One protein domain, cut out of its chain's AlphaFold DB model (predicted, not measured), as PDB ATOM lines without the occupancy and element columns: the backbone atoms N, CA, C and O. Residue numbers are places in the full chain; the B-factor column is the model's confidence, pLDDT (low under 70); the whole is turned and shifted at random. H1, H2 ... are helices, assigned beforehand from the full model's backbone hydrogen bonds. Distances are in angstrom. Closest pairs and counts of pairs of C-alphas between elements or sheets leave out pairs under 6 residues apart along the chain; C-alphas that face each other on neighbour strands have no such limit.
ATOM      1  N   ALA A 217      10.257 -25.243   6.363       92.44
ATOM      2  CA  ALA A 217       8.923 -25.560   5.868       92.44
ATOM      3  C   ALA A 217       8.108 -24.301   5.509       92.44
ATOM      4  O   ALA A 217       8.422 -23.181   5.906       92.44
ATOM      5  N   ASN A 218       6.998 -24.506   4.790       90.00
ATOM      6  CA  ASN A 218       5.983 -23.484   4.484       90.00
ATOM      7  C   ASN A 218       6.448 -22.305   3.610       90.00
ATOM      8  O   ASN A 218       5.809 -21.252   3.597       90.00
ATOM      9  N   ILE A 219       7.508 -22.485   2.818       91.38
ATOM     10  CA  ILE A 219       7.918 -21.499   1.814       91.38
ATOM     11  C   ILE A 219       7.139 -21.732   0.509       91.38
ATOM     12  O   ILE A 219       7.268 -22.809  -0.084       91.38
ATOM     13  N   PRO A 220       6.376 -20.742   0.005       89.19
ATOM     14  CA  PRO A 220       5.636 -20.883  -1.246       89.19
ATOM     15  C   PRO A 220       6.577 -21.152  -2.425       89.19
ATOM     16  O   PRO A 220       7.647 -20.560  -2.517       89.19
ATOM     17  N   GLU A 221       6.165 -22.030  -3.339       89.06
ATOM     18  CA  GLU A 221       6.933 -22.376  -4.539       89.06
ATOM     19  C   GLU A 221       6.638 -21.414  -5.695       89.06
ATOM     20  O   GLU A 221       5.476 -21.228  -6.107       89.06
ATOM     21  N   ILE A 222       7.702 -20.827  -6.248       88.94
ATOM     22  CA  ILE A 222       7.652 -19.932  -7.408       88.94
ATOM     23  C   ILE A 222       8.560 -20.508  -8.508       88.94
ATOM     24  O   ILE A 222       9.703 -20.871  -8.237       88.94
ATOM     25  N   PRO A 223       8.083 -20.651  -9.761       88.06
ATOM     26  CA  PRO A 223       8.931 -21.140 -10.846       88.06
ATOM     27  C   PRO A 223      10.096 -20.174 -11.108       88.06
ATOM     28  O   PRO A 223       9.875 -18.975 -11.251       88.06
ATOM     29  N   GLY A 224      11.318 -20.709 -11.202       89.12
ATOM     30  CA  GLY A 224      12.526 -19.922 -11.482       89.12
ATOM     31  C   GLY A 224      13.092 -19.162 -10.278       89.12
ATOM     32  O   GLY A 224      13.894 -18.255 -10.462       89.12
ATOM     33  N   GLU A 225      12.674 -19.495  -9.057       92.38
ATOM     34  CA  GLU A 225      13.249 -18.900  -7.852       92.38
ATOM     35  C   GLU A 225      14.677 -19.393  -7.581       92.38
ATOM     36  O   GLU A 225      15.017 -20.551  -7.830       92.38
ATOM     37  N   ASN A 226      15.503 -18.514  -7.015       94.94
ATOM     38  CA  ASN A 226      16.799 -18.892  -6.470       94.94
ATOM     39  C   ASN A 226      16.632 -19.256  -4.986       94.94
ATOM     40  O   ASN A 226      16.313 -18.396  -4.166       94.94
ATOM     41  N   ILE A 227      16.846 -20.531  -4.647       94.62
ATOM     42  CA  ILE A 227      16.630 -21.070  -3.296       94.62
ATOM     43  C   ILE A 227      17.584 -20.423  -2.282       94.62
ATOM     44  O   ILE A 227      17.153 -20.084  -1.183       94.62
ATOM     45  N   VAL A 228      18.841 -20.181  -2.667       95.50
ATOM     46  CA  VAL A 228      19.864 -19.570  -1.799       95.50
ATOM     47  C   VAL A 228      19.424 -18.173  -1.351       95.50
ATOM     48  O   VAL A 228      19.448 -17.856  -0.164       95.50
ATOM     49  N   HIS A 229      18.902 -17.371  -2.284       94.56
ATOM     50  CA  HIS A 229      18.365 -16.046  -1.974       94.56
ATOM     51  C   HIS A 229      17.142 -16.120  -1.047       94.56
ATOM     52  O   HIS A 229      16.996 -15.306  -0.137       94.56
ATOM     53  N   THR A 230      16.265 -17.110  -1.236       94.56
ATOM     54  CA  THR A 230      15.110 -17.317  -0.353       94.56
ATOM     55  C   THR A 230      15.535 -17.654   1.078       94.56
ATOM     56  O   THR A 230      14.965 -17.099   2.016       94.56
ATOM     57  N   VAL A 231      16.558 -18.496   1.258       95.56
ATOM     58  CA  VAL A 231      17.143 -18.784   2.581       95.56
ATOM     59  C   VAL A 231      17.710 -17.508   3.207       95.56
ATOM     60  O   VAL A 231      17.393 -17.210   4.357       95.56
ATOM     61  N   GLY A 232      18.449 -16.699   2.440       95.38
ATOM     62  CA  GLY A 232      18.971 -15.408   2.903       95.38
ATOM     63  C   GLY A 232      17.873 -14.433   3.348       95.38
ATOM     64  O   GLY A 232      17.988 -13.796   4.394       95.38
ATOM     65  N   LEU A 233      16.756 -14.360   2.614       94.75
ATOM     66  CA  LEU A 233      15.597 -13.555   3.015       94.75
ATOM     67  C   LEU A 233      14.969 -14.056   4.320       94.75
ATOM     68  O   LEU A 233      14.609 -13.240   5.168       94.75
ATOM     69  N   VAL A 234      14.824 -15.373   4.488       95.25
ATOM     70  CA  VAL A 234      14.289 -15.961   5.727       95.25
ATOM     71  C   VAL A 234      15.219 -15.660   6.903       95.25
ATOM     72  O   VAL A 234      14.746 -15.176   7.929       95.25
ATOM     73  N   ALA A 235      16.529 -15.851   6.737       96.06
ATOM     74  CA  ALA A 235      17.530 -15.520   7.748       96.06
ATOM     75  C   ALA A 235      17.461 -14.038   8.149       96.06
ATOM     76  O   ALA A 235      17.326 -13.725   9.332       96.06
ATOM     77  N   ALA A 236      17.409 -13.130   7.169       96.00
ATOM     78  CA  ALA A 236      17.283 -11.696   7.416       96.00
ATOM     79  C   ALA A 236      15.983 -11.337   8.160       96.00
ATOM     80  O   ALA A 236      15.980 -10.448   9.011       96.00
ATOM     81  N   LYS A 237      14.871 -12.034   7.884       95.94
ATOM     82  CA  LYS A 237      13.607 -11.851   8.620       95.94
ATOM     83  C   LYS A 237      13.660 -12.372  10.053       95.94
ATOM     84  O   LYS A 237      12.948 -11.835  10.897       95.94
ATOM     85  N   LEU A 238      14.498 -13.367  10.326       95.56
ATOM     86  CA  LEU A 238      14.761 -13.881  11.669       95.56
ATOM     87  C   LEU A 238      15.847 -13.083  12.413       95.56
ATOM     88  O   LEU A 238      16.094 -13.348  13.585       95.56
ATOM     89  N   GLY A 239      16.474 -12.097  11.760       96.12
ATOM     90  CA  GLY A 239      17.557 -11.296  12.336       96.12
ATOM     91  C   GLY A 239      18.922 -11.992  12.323       96.12
ATOM     92  O   GLY A 239      19.810 -11.594  13.069       96.12
ATOM     93  N   LEU A 240      19.091 -13.023  11.492       96.38
ATOM     94  CA  LEU A 240      20.342 -13.757  11.321       96.38
ATOM     95  C   LEU A 240      21.091 -13.258  10.082       96.38
ATOM     96  O   LEU A 240      20.497 -13.041   9.024       96.38
ATOM     97  N   THR A 241      22.407 -13.104  10.205       94.88
ATOM     98  CA  THR A 241      23.305 -12.792   9.088       94.88
ATOM     99  C   THR A 241      23.847 -14.097   8.517       94.88
ATOM    100  O   THR A 241      24.763 -14.678   9.090       94.88
ATOM    101  N   VAL A 242      23.248 -14.572   7.427       95.06
ATOM    102  CA  VAL A 242      23.706 -15.757   6.687       95.06
ATOM    103  C   VAL A 242      24.223 -15.289   5.334       95.06
ATOM    104  O   VAL A 242      23.479 -14.667   4.571       95.06
ATOM    105  N   GLU A 243      25.491 -15.559   5.047       95.50
ATOM    106  CA  GLU A 243      26.103 -15.281   3.753       95.50
ATOM    107  C   GLU A 243      25.922 -16.469   2.798       95.50
ATOM    108  O   GLU A 243      25.744 -17.613   3.211       95.50
ATOM    109  N   GLU A 244      26.029 -16.235   1.485       93.06
ATOM    110  CA  GLU A 244      25.959 -17.325   0.494       93.06
ATOM    111  C   GLU A 244      27.078 -18.366   0.675       93.06
ATOM    112  O   GLU A 244      26.936 -19.504   0.241       93.06
ATOM    113  N   ARG A 245      28.182 -17.991   1.335       95.25
ATOM    114  CA  ARG A 245      29.313 -18.878   1.648       95.25
ATOM    115  C   ARG A 245      29.017 -19.840   2.797       95.25
ATOM    116  O   ARG A 245      29.655 -20.886   2.869       95.25
ATOM    117  N   ASP A 246      28.061 -19.492   3.656       94.19
ATOM    118  CA  ASP A 246      27.626 -20.328   4.777       94.19
ATOM    119  C   ASP A 246      26.685 -21.448   4.303       94.19
ATOM    120  O   ASP A 246      26.460 -22.431   5.006       94.19
ATOM    121  N   ILE A 247      26.133 -21.314   3.091       94.81
ATOM    122  CA  ILE A 247      25.187 -22.258   2.500       94.81
ATOM    123  C   ILE A 247      25.951 -23.209   1.575       94.81
ATOM    124  O   ILE A 247      26.292 -22.865   0.446       94.81
ATOM    125  N   VAL A 248      26.175 -24.441   2.035       94.50
ATOM    126  CA  VAL A 248      26.825 -25.487   1.222       94.50
ATOM    127  C   VAL A 248      25.905 -25.955   0.091       94.50
ATOM    128  O   VAL A 248      26.321 -26.063  -1.063       94.50
ATOM    129  N   PHE A 249      24.644 -26.241   0.416       94.44
ATOM    130  CA  PHE A 249      23.649 -26.722  -0.534       94.44
ATOM    131  C   PHE A 249      22.241 -26.359  -0.062       94.44
ATOM    132  O   PHE A 249      21.942 -26.422   1.126       94.44
ATOM    133  N   ALA A 250      21.365 -25.992  -0.996       94.75
ATOM    134  CA  ALA A 250      19.965 -25.716  -0.705       94.75
ATOM    135  C   ALA A 250      19.078 -26.263  -1.825       94.75
ATOM    136  O   ALA A 250      19.259 -25.937  -3.000       94.75
ATOM    137  N   GLN A 251      18.094 -27.083  -1.462       93.62
ATOM    138  CA  GLN A 251      17.169 -27.705  -2.403       93.62
ATOM    139  C   GLN A 251      15.771 -27.812  -1.794       93.62
ATOM    140  O   GLN A 251      15.612 -27.981  -0.589       93.62
ATOM    141  N   ARG A 252      14.739 -27.756  -2.641       92.00
ATOM    142  CA  ARG A 252      13.381 -28.121  -2.232       92.00
ATOM    143  C   ARG A 252      13.254 -29.635  -2.123       92.00
ATOM    144  O   ARG A 252      13.479 -30.349  -3.099       92.00
ATOM    145  N   VAL A 253      12.850 -30.101  -0.950       88.75
ATOM    146  CA  VAL A 253      12.568 -31.512  -0.690       88.75
ATOM    147  C   VAL A 253      11.069 -31.761  -0.863       88.75
ATOM    148  O   VAL A 253      10.243 -30.986  -0.386       88.75
ATOM    149  N   GLY A 254      10.717 -32.849  -1.550       82.88
ATOM    150  CA  GLY A 254       9.332 -33.272  -1.761       82.88
ATOM    151  C   GLY A 254       8.858 -33.182  -3.213       82.88
ATOM    152  O   GLY A 254       9.475 -32.557  -4.076       82.88
ATOM    153  N   GLN A 255       7.748 -33.862  -3.501       75.75
ATOM    154  CA  GLN A 255       7.122 -33.814  -4.818       75.75
ATOM    155  C   GLN A 255       6.521 -32.424  -5.034       75.75
ATOM    156  O   GLN A 255       5.652 -32.003  -4.272       75.75
ATOM    157  N   ARG A 256       6.954 -31.743  -6.101       68.88
ATOM    158  CA  ARG A 256       6.404 -30.447  -6.506       68.88
ATOM    159  C   ARG A 256       4.894 -30.577  -6.667       68.88
ATOM    160  O   ARG A 256       4.422 -31.290  -7.558       68.88
ATOM    161  N   VAL A 257       4.130 -29.913  -5.807       61.84
ATOM    162  CA  VAL A 257       2.674 -29.926  -5.926       61.84
ATOM    163  C   VAL A 257       2.315 -28.946  -7.036       61.84
ATOM    164  O   VAL A 257       2.281 -27.733  -6.825       61.84
ATOM    165  N   GLU A 258       2.079 -29.456  -8.246       59.91
ATOM    166  CA  GLU A 258       1.570 -28.631  -9.340       59.91
ATOM    167  C   GLU A 258       0.327 -27.869  -8.866       59.91
ATOM    168  O   GLU A 258      -0.609 -28.433  -8.292       59.91
ATOM    169  N   ARG A 259       0.331 -26.547  -9.079       54.53
ATOM    170  CA  ARG A 259      -0.685 -25.622  -8.552       54.53
ATOM    171  C   ARG A 259      -2.121 -25.980  -8.958       54.53
ATOM    172  O   ARG A 259      -3.050 -25.501  -8.307       54.53
ATOM    173  N   GLU A 260      -2.329 -26.810  -9.980       54.78
ATOM    174  CA  GLU A 260      -3.652 -27.354 -10.297       54.78
ATOM    175  C   GLU A 260      -4.209 -28.205  -9.152       54.78
ATOM    176  O   GLU A 260      -5.354 -27.997  -8.750       54.78
ATOM    177  N   GLY A 261      -3.390 -29.059  -8.532       55.81
ATOM    178  CA  GLY A 261      -3.796 -29.886  -7.395       55.81
ATOM    179  C   GLY A 261      -4.188 -29.055  -6.170       55.81
ATOM    180  O   GLY A 261      -5.221 -29.312  -5.557       55.81
ATOM    181  N   VAL A 262      -3.429 -27.997  -5.858       59.94
ATOM    182  CA  VAL A 262      -3.719 -27.101  -4.718       59.94
ATOM    183  C   VAL A 262      -4.986 -26.279  -4.959       59.94
ATOM    184  O   VAL A 262      -5.828 -26.164  -4.067       59.94
ATOM    185  N   ARG A 263      -5.169 -25.731  -6.169       57.84
ATOM    186  CA  ARG A 263      -6.385 -24.980  -6.527       57.84
ATOM    187  C   ARG A 263      -7.621 -25.876  -6.509       57.84
ATOM    188  O   ARG A 263      -8.662 -25.447  -6.012       57.84
ATOM    189  N   LEU A 264      -7.517 -27.109  -7.003       62.09
ATOM    190  CA  LEU A 264      -8.604 -28.089  -6.969       62.09
ATOM    191  C   LEU A 264      -8.916 -28.542  -5.536       62.09
ATOM    192  O   LEU A 264     -10.089 -28.576  -5.168       62.09
ATOM    193  N   ALA A 265      -7.902 -28.785  -4.702       61.09
ATOM    194  CA  ALA A 265      -8.078 -29.137  -3.294       61.09
ATOM    195  C   ALA A 265      -8.733 -27.999  -2.492       61.09
ATOM    196  O   ALA A 265      -9.723 -28.223  -1.795       61.09
ATOM    197  N   GLN A 266      -8.272 -26.754  -2.658       69.50
ATOM    198  CA  GLN A 266      -8.879 -25.582  -2.017       69.50
ATOM    199  C   GLN A 266     -10.321 -25.342  -2.497       69.50
ATOM    200  O   GLN A 266     -11.194 -24.986  -1.700       69.50
ATOM    201  N   ARG A 267     -10.610 -25.571  -3.787       68.00
ATOM    202  CA  ARG A 267     -11.969 -25.458  -4.342       68.00
ATOM    203  C   ARG A 267     -12.884 -26.572  -3.824       68.00
ATOM    204  O   ARG A 267     -14.025 -26.286  -3.459       68.00
ATOM    205  N   ALA A 268     -12.381 -27.800  -3.705       71.69
ATOM    206  CA  ALA A 268     -13.094 -28.931  -3.116       71.69
ATOM    207  C   ALA A 268     -13.369 -28.721  -1.616       71.69
ATOM    208  O   ALA A 268     -14.468 -29.011  -1.141       71.69
ATOM    209  N   GLN A 269     -12.421 -28.147  -0.872       74.44
ATOM    210  CA  GLN A 269     -12.581 -27.835   0.550       74.44
ATOM    211  C   GLN A 269     -13.635 -26.741   0.780       74.44
ATOM    212  O   GLN A 269     -14.504 -26.898   1.638       74.44
ATOM    213  N   ARG A 270     -13.658 -25.696  -0.063       72.00
ATOM    214  CA  ARG A 270     -14.733 -24.685  -0.063       72.00
ATOM    215  C   ARG A 270     -16.100 -25.280  -0.417       72.00
ATOM    216  O   ARG A 270     -17.105 -24.900   0.180       72.00
ATOM    217  N   GLN A 271     -16.165 -26.225  -1.358       74.31
ATOM    218  CA  GLN A 271     -17.415 -26.921  -1.693       74.31
ATOM    219  C   GLN A 271     -17.904 -27.831  -0.556       74.31
ATOM    220  O   GLN A 271     -19.105 -27.873  -0.293       74.31
ATOM    221  N   ARG A 272     -16.998 -28.511   0.160       70.06
ATOM    222  CA  ARG A 272     -17.344 -29.302   1.353       70.06
ATOM    223  C   ARG A 272     -17.881 -28.425   2.481       70.06
ATOM    224  O   ARG A 272     -18.940 -28.735   3.012       70.06
ATOM    225  N   GLN A 273     -17.231 -27.301   2.785       71.62
ATOM    226  CA  GLN A 273     -17.721 -26.354   3.797       71.62
ATOM    227  C   GLN A 273     -19.105 -25.787   3.440       71.62
ATOM    228  O   GLN A 273     -19.961 -25.674   4.312       71.62
ATOM    229  N   ARG A 274     -19.374 -25.516   2.155       66.38
ATOM    230  CA  ARG A 274     -20.711 -25.106   1.687       66.38
ATOM    231  C   ARG A 274     -21.770 -26.196   1.830       66.38
ATOM    232  O   ARG A 274     -22.907 -25.876   2.150       66.38
ATOM    233  N   ARG A 275     -21.424 -27.468   1.611       65.12
ATOM    234  CA  ARG A 275     -22.353 -28.591   1.826       65.12
ATOM    235  C   ARG A 275     -22.675 -28.797   3.305       65.12
ATOM    236  O   ARG A 275     -23.828 -29.044   3.627       65.12
ATOM    237  N   VAL A 276     -21.689 -28.644   4.189       64.19
ATOM    238  CA  VAL A 276     -21.897 -28.723   5.645       64.19
ATOM    239  C   VAL A 276     -22.744 -27.543   6.144       64.19
ATOM    240  O   VAL A 276     -23.688 -27.751   6.895       64.19
ATOM    241  N   ALA A 277     -22.486 -26.324   5.659       58.88
ATOM    242  CA  ALA A 277     -23.296 -25.152   5.997       58.88
ATOM    243  C   ALA A 277     -24.723 -25.217   5.415       58.88
ATOM    244  O   ALA A 277     -25.667 -24.795   6.071       58.88
ATOM    245  N   GLY A 278     -24.899 -25.775   4.212       57.00
ATOM    246  CA  GLY A 278     -26.216 -25.958   3.589       57.00
ATOM    247  C   GLY A 278     -27.059 -27.069   4.224       57.00
ATOM    248  O   GLY A 278     -28.278 -26.972   4.228       57.00
ATOM    249  N   ALA A 279     -26.430 -28.093   4.811       56.06
ATOM    250  CA  ALA A 279     -27.131 -29.144   5.554       56.06
ATOM    251  C   ALA A 279     -27.644 -28.674   6.931       56.06
ATOM    252  O   ALA A 279     -28.533 -29.299   7.498       56.06
TER     253      ALA A 279
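AT A GLANCE: This is residues 217 to 279 of the 283 residues of an uncharacterized protein of Spodoptera exigua (UniProt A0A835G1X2). From residue 217 the printed part makes a small, loose body, in which an unnamed stretch leads into the short helix H1 and a long loop, residues 239 to 258, then folds back past it, and from this body the long helix H2 sticks out with residues 260 to 279 as a free arm, so that the whole spans 57 A at its longest and the body without the arm 33 A. The 63 printed residues hold two named helices, H1 then H2, and no named strand; the class is all helix. The whole is extended, with a radius of gyration of the C-alphas of 17.7 A and spans of 57 by 24 by 16 A.

HOW THE PARTS SIT: H1, residues 227 to 238, and H2, residues 259 to 279, are apart. A long link of 20 residues, 239 to 258, joins them. Residues 260 to 279, which belong to H2, stand free. In H1 and H2 every O i to N i+4 pair is within hydrogen-bond range.

IN THESE COORDINATES: H1 begins at C-alpha 227 (16.630, -21.070, -3.296) and is 16.7 A long from first to last C-alpha. H2 is 30.2 A long and ends at C-alpha 279 (-27.131, -29.144, 5.554).

THE WHOLE: The C-alphas of Arg 245 and Ala 279, the two farthest apart, are 57.5 A apart. The printed part has no cut. The model's pLDDT is under 70 at residues 256 to 267 and 274 to 279.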